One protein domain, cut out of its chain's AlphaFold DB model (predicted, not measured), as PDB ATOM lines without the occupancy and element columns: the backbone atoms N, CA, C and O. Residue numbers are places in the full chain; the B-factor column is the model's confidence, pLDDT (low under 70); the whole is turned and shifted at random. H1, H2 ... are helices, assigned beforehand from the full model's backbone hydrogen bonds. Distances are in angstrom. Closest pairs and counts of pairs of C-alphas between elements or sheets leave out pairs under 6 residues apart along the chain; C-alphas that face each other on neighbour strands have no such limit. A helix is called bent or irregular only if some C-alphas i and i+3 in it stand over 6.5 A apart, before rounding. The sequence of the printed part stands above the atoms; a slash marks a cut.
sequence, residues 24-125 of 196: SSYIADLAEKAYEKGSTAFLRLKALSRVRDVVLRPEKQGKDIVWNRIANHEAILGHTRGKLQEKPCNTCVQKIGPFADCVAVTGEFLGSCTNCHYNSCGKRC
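This is residues 24 to 125 of the 196 residues of an uncharacterized protein of Tuber melanosporum (strain Mel28) (UniProt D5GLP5). Helix H3 forms the core, with H1, H2 and H5 packed round it and long loops around them; little H4 lies out beyond H5. The printed part has 102 residues with five named helices, H1 to H5, and no named strand: all helix, though only 41 residues are in named elements. It is compact, radius of gyration of the C-alphas 12.0 A, spanning 33 by 29 by 23 A.

H1, residues 24 to 33, begins at C-alpha 24 (-21.546, -8.500, -38.983) and measures 14.8 A. H2 is residues 40 to 47, H3 70 to 81, 16.3 A, and H4 90 to 93. H5, residues 114 to 120, ends at C-alpha 120 (-32.966, 9.173, -44.335); it is irregular, C-alphas 116 and 119 being 7.7 A apart.

H3, the hub, touches H1 at a steep tilt of 55 degrees, closest C-alphas Ala 31 and His 73, 5.1 A. It touches H2, Phe 42 to Glu 74, 5.4 A between C-alphas. H5 touches H3 at a shallow tilt of 9 degrees, opposite ways, closest C-alphas Ala 75 and Thr 114, 4.7 A. H1, H2 and H3 have every O i to N i+4 pair within hydrogen-bond range; H5 has 1 of 3, and 2 of 4 O i to N i+3 pairs; H4 is too short for an i+4 pair.

The printed part has no cut. The links H2 to H3 and H4 to H5 are long. Residues 35 to 38 have pLDDT under 70.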
ATOM      1  N   SER A  24     -22.121  -9.679 -38.331       79.81
ATOM      2  CA  SER A  24     -21.546  -8.500 -38.983       79.81
ATOM      3  C   SER A  24     -21.259  -8.682 -40.481       79.81
ATOM      4  O   SER A  24     -21.570  -7.792 -41.278       79.81
ATOM      5  N   SER A  25     -20.696  -9.828 -40.880       83.69
ATOM      6  CA  SER A  25     -20.405 -10.148 -42.284       83.69
ATOM      7  C   SER A  25     -21.695 -10.410 -43.056       83.69
ATOM      8  O   SER A  25     -21.864  -9.921 -44.171       83.69
ATOM      9  N   TYR A  26     -22.646 -11.115 -42.437       90.81
ATOM     10  CA  TYR A  26     -23.935 -11.417 -43.059       90.81
ATOM     11  C   TYR A  26     -24.738 -10.147 -43.385       90.81
ATOM     12  O   TYR A  26     -25.302 -10.037 -44.474       90.81
ATOM     13  N   ILE A  27     -24.744  -9.151 -42.490       93.88
ATOM     14  CA  ILE A  27     -25.421  -7.863 -42.724       93.88
ATOM     15  C   ILE A  27     -24.822  -7.143 -43.945       93.88
ATOM     16  O   ILE A  27     -25.558  -6.616 -44.783       93.88
ATOM     17  N   ALA A  28     -23.496  -7.120 -44.074       93.25
ATOM     18  CA  ALA A  28     -22.848  -6.494 -45.224       93.25
ATOM     19  C   ALA A  28     -23.214  -7.208 -46.539       93.25
ATOM     20  O   ALA A  28     -23.578  -6.552 -47.518       93.25
ATOM     21  N   ASP A  29     -23.195  -8.542 -46.539       92.94
ATOM     22  CA  ASP A  29     -23.515  -9.354 -47.716       92.94
ATOM     23  C   ASP A  29     -24.976  -9.181 -48.153       92.94
ATOM     24  O   ASP A  29     -25.272  -9.108 -49.350       92.94
ATOM     25  N   LEU A  30     -25.905  -9.080 -47.197       92.06
ATOM     26  CA  LEU A  30     -27.310  -8.792 -47.480       92.06
ATOM     27  C   LEU A  30     -27.493  -7.421 -48.137       92.06
ATOM     28  O   LEU A  30     -28.225  -7.311 -49.123       92.06
ATOM     29  N   ALA A  31     -26.809  -6.389 -47.636       92.88
ATOM     30  CA  ALA A  31     -26.888  -5.050 -48.217       92.88
ATOM     31  C   ALA A  31     -26.323  -5.000 -49.648       92.88
ATOM     32  O   ALA A  31     -26.817  -4.261 -50.497       92.88
ATOM     33  N   GLU A  32     -25.305  -5.809 -49.949       91.38
ATOM     34  CA  GLU A  32     -24.712  -5.904 -51.289       91.38
ATOM     35  C   GLU A  32     -25.608  -6.643 -52.285       91.38
ATOM     36  O   GLU A  32     -25.663  -6.273 -53.466       91.38
ATOM     37  N   LYS A  33     -26.322  -7.668 -51.808       89.56
ATOM     38  CA  LYS A  33     -27.275  -8.465 -52.592       89.56
ATOM     39  C   LYS A  33     -28.611  -7.767 -52.812       89.56
ATOM     40  O   LYS A  33     -29.393  -8.247 -53.629       89.56
ATOM     41  N   ALA A  34     -28.875  -6.656 -52.123       84.19
ATOM     42  CA  ALA A  34     -30.093  -5.881 -52.290       84.19
ATOM     43  C   ALA A  34     -30.308  -5.532 -53.771       84.19
ATOM     44  O   ALA A  34     -29.551  -4.763 -54.374       84.19
ATOM     45  N   TYR A  35     -31.323  -6.158 -54.367       67.62
ATOM     46  CA  TYR A  35     -31.650  -6.020 -55.775       67.62
ATOM     47  C   TYR A  35     -32.892  -5.161 -55.908       67.62
ATOM     48  O   TYR A  35     -34.001  -5.669 -55.875       67.62
ATOM     49  N   GLU A  36     -32.703  -3.857 -56.062       61.00
ATOM     50  CA  GLU A  36     -33.760  -2.947 -56.489       61.00
ATOM     51  C   GLU A  36     -33.105  -1.648 -56.944       61.00
ATOM     52  O   GLU A  36     -32.391  -1.036 -56.156       61.00
ATOM     53  N   LYS A  37     -33.310  -1.277 -58.220       63.16
ATOM     54  CA  LYS A  37     -33.123   0.066 -58.818       63.16
ATOM     55  C   LYS A  37     -32.327   1.028 -57.922       63.16
ATOM     56  O   LYS A  37     -32.889   1.957 -57.341       63.16
ATOM     57  N   GLY A  38     -31.035   0.739 -57.768       67.19
ATOM     58  CA  GLY A  38     -30.201   1.410 -56.782       67.19
ATOM     59  C   GLY A  38     -30.116   2.897 -57.088       67.19
ATOM     60  O   GLY A  38     -30.078   3.297 -58.253       67.19
ATOM     61  N   SER A  39     -30.071   3.724 -56.048       88.06
ATOM     62  CA  SER A  39     -29.716   5.126 -56.242       88.06
ATOM     63  C   SER A  39     -28.298   5.233 -56.824       88.06
ATOM     64  O   SER A  39     -27.496   4.293 -56.778       88.06
ATOM     65  N   THR A  40     -27.948   6.411 -57.331       92.62
ATOM     66  CA  THR A  40     -26.574   6.695 -57.762       92.62
ATOM     67  C   THR A  40     -25.559   6.470 -56.638       92.62
ATOM     68  O   THR A  40     -24.490   5.919 -56.897       92.62
ATOM     69  N   ALA A  41     -25.908   6.822 -55.395       93.31
ATOM     70  CA  ALA A  41     -25.072   6.588 -54.221       93.31
ATOM     71  C   ALA A  41     -24.869   5.088 -53.970       93.31
ATOM     72  O   ALA A  41     -23.740   4.640 -53.798       93.31
ATOM     73  N   PHE A  42     -25.935   4.285 -54.026       94.88
ATOM     74  CA  PHE A  42     -25.853   2.834 -53.839       94.88
ATOM     75  C   PHE A  42     -24.888   2.177 -54.837       94.88
ATOM     76  O   PHE A  42     -24.021   1.397 -54.444       94.88
ATOM     77  N   LEU A  43     -24.996   2.527 -56.123       93.69
ATOM     78  CA  LEU A  43     -24.120   1.985 -57.166       93.69
ATOM     79  C   LEU A  43     -22.656   2.392 -56.955       93.69
ATOM     80  O   LEU A  43     -21.765   1.550 -57.066       93.69
ATOM     81  N   ARG A  44     -22.405   3.658 -56.603       94.88
ATOM     82  CA  ARG A  44     -21.052   4.148 -56.303       94.88
ATOM     83  C   ARG A  44     -20.453   3.458 -55.091       94.88
ATOM     84  O   ARG A  44     -19.303   3.040 -55.144       94.88
ATOM     85  N   LEU A  45     -21.237   3.284 -54.029       95.69
ATOM     86  CA  LEU A  45     -20.807   2.565 -52.837       95.69
ATOM     87  C   LEU A  45     -20.463   1.117 -53.179       95.69
ATOM     88  O   LEU A  45     -19.386   0.668 -52.818       95.69
ATOM     89  N   LYS A  46     -21.297   0.401 -53.942       93.75
ATOM     90  CA  LYS A  46     -20.983  -0.978 -54.359       93.75
ATOM     91  C   LYS A  46     -19.670  -1.100 -55.134       93.75
ATOM     92  O   LYS A  46     -19.021  -2.133 -55.017       93.75
ATOM     93  N   ALA A  47     -19.279  -0.071 -55.886       93.81
ATOM     94  CA  ALA A  47     -18.014  -0.053 -56.616       93.81
ATOM     95  C   ALA A  47     -16.778   0.142 -55.713       93.81
ATOM     96  O   ALA A  47     -15.662  -0.138 -56.143       93.81
ATOM     97  N   LEU A  48     -16.953   0.608 -54.471       95.31
ATOM     98  CA  LEU A  48     -15.870   0.711 -53.490       95.31
ATOM     99  C   LEU A  48     -15.647  -0.633 -52.783       95.31
ATOM    100  O   LEU A  48     -16.602  -1.346 -52.456       95.31
ATOM    101  N   SER A  49     -14.385  -0.941 -52.482       95.44
ATOM    102  CA  SER A  49     -14.010  -2.131 -51.720       95.44
ATOM    103  C   SER A  49     -14.450  -2.029 -50.258       95.44
ATOM    104  O   SER A  49     -14.377  -0.972 -49.625       95.44
ATOM    105  N   ARG A  50     -14.904  -3.158 -49.705       95.44
ATOM    106  CA  ARG A  50     -15.169  -3.306 -48.272       95.44
ATOM    107  C   ARG A  50     -13.845  -3.167 -47.514       95.44
ATOM    108  O   ARG A  50     -12.905  -3.900 -47.801       95.44
ATOM    109  N   VAL A  51     -13.778  -2.245 -46.556       96.50
ATOM    110  CA  VAL A  51     -12.584  -2.030 -45.711       96.50
ATOM    111  C   VAL A  51     -12.824  -2.376 -44.242       96.50
ATOM    112  O   VAL A  51     -11.881  -2.385 -43.457       96.50
ATOM    113  N   ARG A  52     -14.080  -2.628 -43.858       94.44
ATOM    114  CA  ARG A  52     -14.474  -3.118 -42.532       94.44
ATOM    115  C   ARG A  52     -15.809  -3.848 -42.584       94.44
ATOM    116  O   ARG A  52     -16.605  -3.609 -43.495       94.44
ATOM    117  N   ASP A  53     -16.058  -4.667 -41.574       94.44
ATOM    118  CA  ASP A  53     -17.365  -5.278 -41.340       94.44
ATOM    119  C   ASP A  53     -18.333  -4.317 -40.643       94.44
ATOM    120  O   ASP A  53     -17.958  -3.236 -40.183       94.44
ATOM    121  N   VAL A  54     -19.607  -4.706 -40.586       95.44
ATOM    122  CA  VAL A  54     -20.638  -3.928 -39.897       95.44
ATOM    123  C   VAL A  54     -20.566  -4.189 -38.402       95.44
ATOM    124  O   VAL A  54     -20.894  -5.282 -37.946       95.44
ATOM    125  N   VAL A  55     -20.202  -3.169 -37.629       94.81
ATOM    126  CA  VAL A  55     -20.234  -3.243 -36.166       94.81
ATOM    127  C   VAL A  55     -21.466  -2.504 -35.660       94.81
ATOM    128  O   VAL A  55     -21.591  -1.284 -35.810       94.81
ATOM    129  N   LEU A  56     -22.403  -3.248 -35.076       96.06
ATOM    130  CA  LEU A  56     -23.595  -2.688 -34.447       96.06
ATOM    131  C   LEU A  56     -23.290  -2.208 -33.026       96.06
ATOM    132  O   LEU A  56     -22.351  -2.675 -32.379       96.06
ATOM    133  N   ARG A  57     -24.087  -1.260 -32.529       95.50
ATOM    134  CA  ARG A  57     -24.047  -0.882 -31.110       95.50
ATOM    135  C   ARG A  57     -24.497  -2.058 -30.226       95.50
ATOM    136  O   ARG A  57     -25.315  -2.848 -30.686       95.50
ATOM    137  N   PRO A  58     -24.046  -2.155 -28.959       93.75
ATOM    138  CA  PRO A  58     -24.403  -3.266 -28.067       93.75
ATOM    139  C   PRO A  58     -25.913  -3.476 -27.884       93.75
ATOM    140  O   PRO A  58     -26.367  -4.596 -27.680       93.75
ATOM    141  N   GLU A  59     -26.702  -2.403 -27.968       92.94
ATOM    142  CA  GLU A  59     -28.162  -2.436 -27.866       92.94
ATOM    143  C   GLU A  59     -28.887  -2.797 -29.176       92.94
ATOM    144  O   GLU A  59     -30.117  -2.741 -29.222       92.94
ATOM    145  N   LYS A  60     -28.153  -3.114 -30.250       92.69
ATOM    146  CA  LYS A  60     -28.692  -3.403 -31.584       92.69
ATOM    147  C   LYS A  60     -28.247  -4.771 -32.082       92.69
ATOM    148  O   LYS A  60     -27.110  -5.183 -31.890       92.69
ATOM    149  N   GLN A  61     -29.154  -5.444 -32.776       91.00
ATOM    150  CA  GLN A  61     -28.935  -6.723 -33.446       91.00
ATOM    151  C   GLN A  61     -29.293  -6.596 -34.930       91.00
ATOM    152  O   GLN A  61     -29.994  -5.672 -35.346       91.00
ATOM    153  N   GLY A  62     -28.862  -7.548 -35.750       88.25
ATOM    154  CA  GLY A  62     -29.153  -7.597 -37.182       88.25
ATOM    155  C   GLY A  62     -30.650  -7.630 -37.491       88.25
ATOM    156  O   GLY A  62     -31.081  -7.081 -38.504       88.25
ATOM    157  N   LYS A  63     -31.469  -8.179 -36.582       88.81
ATOM    158  CA  LYS A  63     -32.941  -8.145 -36.675       88.81
ATOM    159  C   LYS A  63     -33.542  -6.737 -36.552       88.81
ATOM    160  O   LYS A  63     -34.652  -6.521 -37.026       88.81
ATOM    161  N   ASP A  64     -32.827  -5.791 -35.939       92.12
ATOM    162  CA  ASP A  64     -33.288  -4.406 -35.761       92.12
ATOM    163  C   ASP A  64     -33.020  -3.543 -37.006       92.12
ATOM    164  O   ASP A  64     -33.429  -2.378 -37.081       92.12
ATOM    165  N   ILE A  65     -32.317  -4.101 -37.998       94.31
ATOM    166  CA  ILE A  65     -32.060  -3.444 -39.273       94.31
ATOM    167  C   ILE A  65     -33.321  -3.488 -40.138       94.31
ATOM    168  O   ILE A  65     -33.895  -4.537 -40.421       94.31
ATOM    169  N   VAL A  66     -33.737  -2.315 -40.610       93.44
ATOM    170  CA  VAL A  66     -34.900  -2.161 -41.487       93.44
ATOM    171  C   VAL A  66     -34.442  -2.276 -42.941       93.44
ATOM    172  O   VAL A  66     -33.925  -1.318 -43.517       93.44
ATOM    173  N   TRP A  67     -34.643  -3.456 -43.531       91.56
ATOM    174  CA  TRP A  67     -34.139  -3.838 -44.859       91.56
ATOM    175  C   TRP A  67     -34.961  -3.329 -46.051       91.56
ATOM    176  O   TRP A  67     -34.508  -3.396 -47.185       91.56
ATOM    177  N   ASN A  68     -36.162  -2.789 -45.844       90.56
ATOM    178  CA  ASN A  68     -37.023  -2.316 -46.938       90.56
ATOM    179  C   ASN A  68     -36.760  -0.852 -47.353       90.56
ATOM    180  O   ASN A  68     -37.603  -0.226 -47.996       90.56
ATOM    181  N   ARG A  69     -35.618  -0.273 -46.959       90.69
ATOM    182  CA  ARG A  69     -35.258   1.124 -47.249       90.69
ATOM    183  C   ARG A  69     -33.897   1.209 -47.912       90.69
ATOM    184  O   ARG A  69     -32.892   0.869 -47.294       90.69
ATOM    185  N   ILE A  70     -33.846   1.778 -49.116       92.81
ATOM    186  CA  ILE A  70     -32.585   1.961 -49.850       92.81
ATOM    187  C   ILE A  70     -31.553   2.779 -49.057       92.81
ATOM    188  O   ILE A  70     -30.383   2.419 -49.038       92.81
ATOM    189  N   ALA A  71     -31.988   3.799 -48.305       94.81
ATOM    190  CA  ALA A  71     -31.101   4.597 -47.455       94.81
ATOM    191  C   ALA A  71     -30.402   3.758 -46.371       94.81
ATOM    192  O   ALA A  71     -29.277   4.060 -45.984       94.81
ATOM    193  N   ASN A  72     -31.040   2.684 -45.896       95.94
ATOM    194  CA  ASN A  72     -30.458   1.804 -44.887       95.94
ATOM    195  C   ASN A  72     -29.420   0.874 -45.514       95.94
ATOM    196  O   ASN A  72     -28.340   0.715 -44.951       95.94
ATOM    197  N   HIS A  73     -29.692   0.352 -46.714       95.69
ATOM    198  CA  HIS A  73     -28.693  -0.370 -47.509       95.69
ATOM    199  C   HIS A  73     -27.479   0.507 -47.802       95.69
ATOM    200  O   HIS A  73     -26.352   0.123 -47.513       95.69
ATOM    201  N   GLU A  74     -27.700   1.721 -48.299       96.44
ATOM    202  CA  GLU A  74     -26.641   2.704 -48.525       96.44
ATOM    203  C   GLU A  74     -25.856   3.012 -47.250       96.44
ATOM    204  O   GLU A  74     -24.633   3.090 -47.293       96.44
ATOM    205  N   ALA A  75     -26.528   3.165 -46.107       97.62
ATOM    206  CA  ALA A  75     -25.864   3.413 -44.835       97.62
ATOM    207  C   ALA A  75     -24.963   2.236 -44.423       97.62
ATOM    208  O   ALA A  75     -23.837   2.471 -43.991       97.62
ATOM    209  N   ILE A  76     -25.413   0.989 -44.615       97.62
ATOM    210  CA  ILE A  76     -24.621  -0.226 -44.362       97.62
ATOM    211  C   ILE A  76     -23.414  -0.296 -45.305       97.62
ATOM    212  O   ILE A  76     -22.276  -0.474 -44.861       97.62
ATOM    213  N   LEU A  77     -23.627  -0.099 -46.611       97.19
ATOM    214  CA  LEU A  77     -22.534  -0.080 -47.584       97.19
ATOM    215  C   LEU A  77     -21.542   1.046 -47.261       97.19
ATOM    216  O   LEU A  77     -20.335   0.830 -47.226       97.19
ATOM    217  N   GLY A  78     -22.038   2.238 -46.951       97.81
ATOM    218  CA  GLY A  78     -21.211   3.372 -46.564       97.81
ATOM    219  C   GLY A  78     -20.427   3.125 -45.279       97.81
ATOM    220  O   GLY A  78     -19.276   3.541 -45.185       97.81
ATOM    221  N   HIS A  79     -20.997   2.415 -44.304       98.38
ATOM    222  CA  HIS A  79     -20.310   2.100 -43.053       98.38
ATOM    223  C   HIS A  79     -19.109   1.180 -43.300       98.38
ATOM    224  O   HIS A  79     -18.004   1.438 -42.821       98.38
ATOM    225  N   THR A  80     -19.293   0.170 -44.145       98.00
ATOM    226  CA  THR A  80     -18.242  -0.796 -44.492       98.00
ATOM    227  C   THR A  80     -17.135  -0.231 -45.394       98.00
ATOM    228  O   THR A  80     -16.047  -0.801 -45.466       98.00
ATOM    229  N   ARG A  81     -17.379   0.900 -46.074       97.56
ATOM    230  CA  ARG A  81     -16.490   1.474 -47.111       97.56
ATOM    231  C   ARG A  81     -15.927   2.856 -46.780       97.56
ATOM    232  O   ARG A  81     -14.934   3.279 -47.359       97.56
ATOM    233  N   GLY A  82     -16.571   3.589 -45.876       97.50
ATOM    234  CA  GLY A  82     -16.242   4.984 -45.585       97.50
ATOM    235  C   GLY A  82     -14.979   5.167 -44.748       97.50
ATOM    236  O   GLY A  82     -14.230   4.228 -44.485       97.50
ATOM    237  N   LYS A  83     -14.755   6.390 -44.278       97.75
ATOM    238  CA  LYS A  83     -13.691   6.734 -43.332       97.75
ATOM    239  C   LYS A  83     -14.272   6.913 -41.936       97.75
ATOM    240  O   LYS A  83     -15.233   7.670 -41.753       97.75
ATOM    241  N   LEU A  84     -13.670   6.234 -40.963       97.94
ATOM    242  CA  LEU A  84     -13.933   6.475 -39.549       97.94
ATOM    243  C   LEU A  84     -13.583   7.930 -39.219       97.94
ATOM    244  O   LEU A  84     -12.540   8.422 -39.643       97.94
ATOM    245  N   GLN A  85     -14.474   8.626 -38.522       97.75
ATOM    246  CA  GLN A  85     -14.233  10.003 -38.101       97.75
ATOM    247  C   GLN A  85     -13.550  10.014 -36.733       97.75
ATOM    248  O   GLN A  85     -13.987   9.308 -35.828       97.75
ATOM    249  N   GLU A  86     -12.512  10.839 -36.577       96.12
ATOM    250  CA  GLU A  86     -11.766  10.978 -35.313       96.12
ATOM    251  C   GLU A  86     -12.665  11.407 -34.151       96.12
ATOM    252  O   GLU A  86     -12.506  10.954 -33.020       96.12
ATOM    253  N   LYS A  87     -13.632  12.283 -34.439       96.88
ATOM    254  CA  LYS A  87     -14.659  12.718 -33.494       96.88
ATOM    255  C   LYS A  87     -16.028  12.354 -34.058       96.88
ATOM    256  O   LYS A  87     -16.274  12.641 -35.227       96.88
ATOM    257  N   PRO A  88     -16.933  11.753 -33.270       97.69
ATOM    258  CA  PRO A  88     -18.298  11.497 -33.716       97.69
ATOM    259  C   PRO A  88     -19.070  12.806 -33.931       97.69
ATOM    260  O   PRO A  88     -18.809  13.814 -33.275       97.69
ATOM    261  N   CYS A  89     -20.063  12.792 -34.826       98.06
ATOM    262  CA  CYS A  89     -20.980  13.925 -34.980       98.06
ATOM    263  C   CYS A  89     -21.898  14.077 -33.750       98.06
ATOM    264  O   CYS A  89     -22.100  13.116 -33.004       98.06
ATOM    265  N   ASN A  90     -22.524  15.246 -33.577       97.12
ATOM    266  CA  ASN A  90     -23.364  15.546 -32.403       97.12
ATOM    267  C   ASN A  90     -24.487  14.512 -32.192       97.12
ATOM    268  O   ASN A  90     -24.768  14.105 -31.069       97.12
ATOM    269  N   THR A  91     -25.090  14.030 -33.280       96.62
ATOM    270  CA  THR A  91     -26.131  12.990 -33.263       96.62
ATOM    271  C   THR A  91     -25.576  11.615 -32.870       96.62
ATOM    272  O   THR A  91     -26.218  10.866 -32.139       96.62
ATOM    273  N   CYS A  92     -24.362  11.276 -33.311       97.12
ATOM    274  CA  CYS A  92     -23.717  10.008 -32.965       97.12
ATOM    275  C   CYS A  92     -23.254   9.959 -31.506       97.12
ATOM    276  O   CYS A  92     -23.246   8.874 -30.928       97.12
ATOM    277  N   VAL A  93     -22.900  11.104 -30.905       97.00
ATOM    278  CA  VAL A  93     -22.616  11.209 -29.460       97.00
ATOM    279  C   VAL A  93     -23.834  10.780 -28.640       97.00
ATOM    280  O   VAL A  93     -23.694  10.086 -27.638       97.00
ATOM    281  N   GLN A  94     -25.038  11.097 -29.120       95.81
ATOM    282  CA  GLN A  94     -26.311  10.683 -28.520       95.81
ATOM    283  C   GLN A  94     -26.681   9.216 -28.818       95.81
ATOM    284  O   GLN A  94     -27.797   8.795 -28.532       95.81
ATOM    285  N   LYS A  95     -25.767   8.432 -29.411       94.75
ATOM    286  CA  LYS A  95     -25.960   7.021 -29.790       94.75
ATOM    287  C   LYS A  95     -27.133   6.774 -30.749       94.75
ATOM    288  O   LYS A  95     -27.717   5.698 -30.768       94.75
ATOM    289  N   ILE A  96     -27.460   7.755 -31.590       94.19
ATOM    290  CA  ILE A  96     -28.491   7.597 -32.619       94.19
ATOM    291  C   ILE A  96     -27.904   6.859 -33.832       94.19
ATOM    292  O   ILE A  96     -26.812   7.181 -34.307       94.19
ATOM    293  N   GLY A  97     -28.664   5.892 -34.346       95.25
ATOM    294  CA  GLY A  97     -28.278   5.034 -35.467       95.25
ATOM    295  C   GLY A  97     -27.757   3.664 -35.017       95.25
ATOM    296  O   GLY A  97     -27.397   3.488 -33.852       95.25
ATOM    297  N   PRO A  98     -27.755   2.668 -35.917       97.00
ATOM    298  CA  PRO A  98     -27.494   1.279 -35.546       97.00
ATOM    299  C   PRO A  98     -26.010   0.944 -35.354       97.00
ATOM    300  O   PRO A  98     -25.694  -0.030 -34.673       97.00
ATOM    301  N   PHE A  99     -25.098   1.717 -35.946       97.69
ATOM    302  CA  PHE A  99     -23.682   1.370 -36.012       97.69
ATOM    303  C   PHE A  99     -22.900   1.921 -34.821       97.69
ATOM    304  O   PHE A  99     -23.136   3.053 -34.383       97.69
ATOM    305  N   ALA A 100     -21.930   1.146 -34.336       96.75
ATOM    306  CA  ALA A 100     -21.036   1.545 -33.252       96.75
ATOM    307  C   ALA A 100     -20.232   2.800 -33.615       96.75
ATOM    308  O   ALA A 100     -20.162   3.748 -32.828       96.75
ATOM    309  N   ASP A 101     -19.723   2.836 -34.846       97.25
ATOM    310  CA  ASP A 101     -18.792   3.860 -35.300       97.25
ATOM    311  C   ASP A 101     -19.441   4.976 -36.123       97.25
ATOM    312  O   ASP A 101     -20.355   4.771 -36.930       97.25
ATOM    313  N   CYS A 102     -18.903   6.190 -35.983       98.25
ATOM    314  CA  CYS A 102     -19.274   7.322 -36.823       98.25
ATOM    315  C   CYS A 102     -18.431   7.323 -38.107       98.25
ATOM    316  O   CYS A 102     -17.325   7.857 -38.148       98.25
ATOM    317  N   VAL A 103     -18.969   6.716 -39.165       98.50
ATOM    318  CA  VAL A 103     -18.301   6.602 -40.472       98.50
ATOM    319  C   VAL A 103     -18.940   7.550 -41.482       98.50
ATOM    320  O   VAL A 103     -20.165   7.559 -41.616       98.50
ATOM    321  N   ALA A 104     -18.133   8.309 -42.224       97.94
ATOM    322  CA  ALA A 104     -18.581   9.160 -43.329       97.94
ATOM    323  C   ALA A 104     -17.944   8.718 -44.653       97.94
ATOM    324  O   ALA A 104     -16.812   8.237 -44.681       97.94
ATOM    325  N   VAL A 105     -18.665   8.888 -45.760       97.62
ATOM    326  CA  VAL A 105     -18.176   8.553 -47.103       97.62
ATOM    327  C   VAL A 105     -17.974   9.847 -47.878       97.62
ATOM    328  O   VAL A 105     -18.896  10.648 -48.021       97.62
ATOM    329  N   THR A 106     -16.757  10.074 -48.367       94.94
ATOM    330  CA  THR A 106     -16.432  11.275 -49.141       94.94
ATOM    331  C   THR A 106     -17.273  11.337 -50.416       94.94
ATOM    332  O   THR A 106     -17.330  10.366 -51.162       94.94
ATOM    333  N   GLY A 107     -17.909  12.484 -50.672       94.50
ATOM    334  CA  GLY A 107     -18.723  12.710 -51.873       94.50
ATOM    335  C   GLY A 107     -20.148  12.150 -51.815       94.50
ATOM    336  O   GLY A 107     -20.945  12.466 -52.692       94.50
ATOM    337  N   GLU A 108     -20.500  11.396 -50.771       96.44
ATOM    338  CA  GLU A 108     -21.830  10.807 -50.608       96.44
ATOM    339  C   GLU A 108     -22.607  11.457 -49.454       96.44
ATOM    340  O   GLU A 108     -22.064  12.189 -48.623       96.44
ATOM    341  N   PHE A 109     -23.923  11.234 -49.439       95.69
ATOM    342  CA  PHE A 109     -24.851  11.658 -48.375       95.69
ATOM    343  C   PHE A 109     -24.783  13.146 -47.992       95.69
ATOM    344  O   PHE A 109     -25.121  13.521 -46.864       95.69
ATOM    345  N   LEU A 110     -24.333  14.006 -48.913       95.31
ATOM    346  CA  LEU A 110     -24.085  15.431 -48.666       95.31
ATOM    347  C   LEU A 110     -23.168  15.665 -47.448       95.31
ATOM    348  O   LEU A 110     -23.372  16.609 -46.685       95.31
ATOM    349  N   GLY A 111     -22.197  14.773 -47.236       95.88
ATOM    350  CA  GLY A 111     -21.248  14.823 -46.123       95.88
ATOM    351  C   GLY A 111     -21.777  14.267 -44.798       95.88
ATOM    352  O   GLY A 111     -21.035  14.224 -43.821       95.88
ATOM    353  N   SER A 112     -23.038  13.825 -44.725       98.00
ATOM    354  CA  SER A 112     -23.553  13.206 -43.497       98.00
ATOM    355  C   SER A 112     -22.937  11.824 -43.243       98.00
ATOM    356  O   SER A 112     -22.599  11.086 -44.169       98.00
ATOM    357  N   CYS A 113     -22.770  11.467 -41.967       98.50
ATOM    358  CA  CYS A 113     -22.290  10.138 -41.593       98.50
ATOM    359  C   CYS A 113     -23.376   9.066 -41.787       98.50
ATOM    360  O   CYS A 113     -24.570   9.358 -41.798       98.50
ATOM    361  N   THR A 114     -22.954   7.811 -41.864       98.38
ATOM    362  CA  THR A 114     -23.787   6.622 -42.107       98.38
ATOM    363  C   THR A 114     -24.877   6.413 -41.058       98.38
ATOM    364  O   THR A 114     -26.022   6.155 -41.418       98.38
ATOM    365  N   ASN A 115     -24.570   6.618 -39.773       98.25
ATOM    366  CA  ASN A 115     -25.559   6.570 -38.689       98.25
ATOM    367  C   ASN A 115     -26.676   7.610 -38.855       98.25
ATOM    368  O   ASN A 115     -27.836   7.316 -38.586       98.25
ATOM    369  N   CYS A 116     -26.341   8.817 -39.315       98.19
ATOM    370  CA  CYS A 116     -27.343   9.843 -39.581       98.19
ATOM    371  C   CYS A 116     -28.060   9.614 -40.911       98.19
ATOM    372  O   CYS A 116     -29.233   9.946 -41.018       98.19
ATOM    373  N   HIS A 117     -27.380   9.080 -41.927       97.81
ATOM    374  CA  HIS A 117     -28.002   8.742 -43.208       97.81
ATOM    375  C   HIS A 117     -29.059   7.644 -43.058       97.81
ATOM    376  O   HIS A 117     -30.097   7.708 -43.717       97.81
ATOM    377  N   TYR A 118     -28.836   6.688 -42.151       97.69
ATOM    378  CA  TYR A 118     -29.807   5.653 -41.801       97.69
ATOM    379  C   TYR A 118     -31.186   6.263 -41.490       97.69
ATOM    380  O   TYR A 118     -31.305   7.303 -40.839       97.69
ATOM    381  N   ASN A 119     -32.246   5.634 -41.998       95.94
ATOM    382  CA  ASN A 119     -33.618   6.145 -41.996       95.94
ATOM    383  C   ASN A 119     -33.781   7.541 -42.638       95.94
ATOM    384  O   ASN A 119     -34.678   8.296 -42.267       95.94
ATOM    385  N   SER A 120     -32.934   7.894 -43.607       95.00
ATOM    386  CA  SER A 120     -32.966   9.173 -44.335       95.00
ATOM    387  C   SER A 120     -32.831  10.412 -43.435       95.00
ATOM    388  O   SER A 120     -33.322  11.495 -43.762       95.00
ATOM    389  N   CYS A 121     -32.147  10.280 -42.297       94.75
ATOM    390  CA  CYS A 121     -32.060  11.313 -41.264       94.75
ATOM    391  C   CYS A 121     -30.834  12.234 -41.378       94.75
ATOM    392  O   CYS A 121     -30.521  12.976 -40.442       94.75
ATOM    393  N   GLY A 122     -30.157  12.235 -42.533       95.81
ATOM    394  CA  GLY A 122     -28.851  12.878 -42.704       95.81
ATOM    395  C   GLY A 122     -28.833  14.367 -42.345       95.81
ATOM    396  O   GLY A 122     -27.806  14.874 -41.904       95.81
ATOM    397  N   LYS A 123     -29.976  15.065 -42.456       94.81
ATOM    398  CA  LYS A 123     -30.139  16.500 -42.145       94.81
ATOM    399  C   LYS A 123     -29.709  16.901 -40.730       94.81
ATOM    400  O   LYS A 123     -29.303  18.041 -40.552       94.81
ATOM    401  N   ARG A 124     -29.791  15.984 -39.760       93.88
ATOM    402  CA  ARG A 124     -29.416  16.227 -38.355       93.88
ATOM    403  C   ARG A 124     -27.910  16.101 -38.103       93.88
ATOM    404  O   ARG A 124     -27.432  16.488 -37.044       93.88
ATOM    405  N   CYS A 125     -27.159  15.562 -39.064       97.19
ATOM    406  CA  CYS A 125     -25.730  15.329 -38.911       97.19
ATOM    407  C   CYS A 125     -24.953  16.648 -38.909       97.19
ATOM    408  O   CYS A 125     -25.036  17.412 -39.870       97.19
TER     409      CYS A 125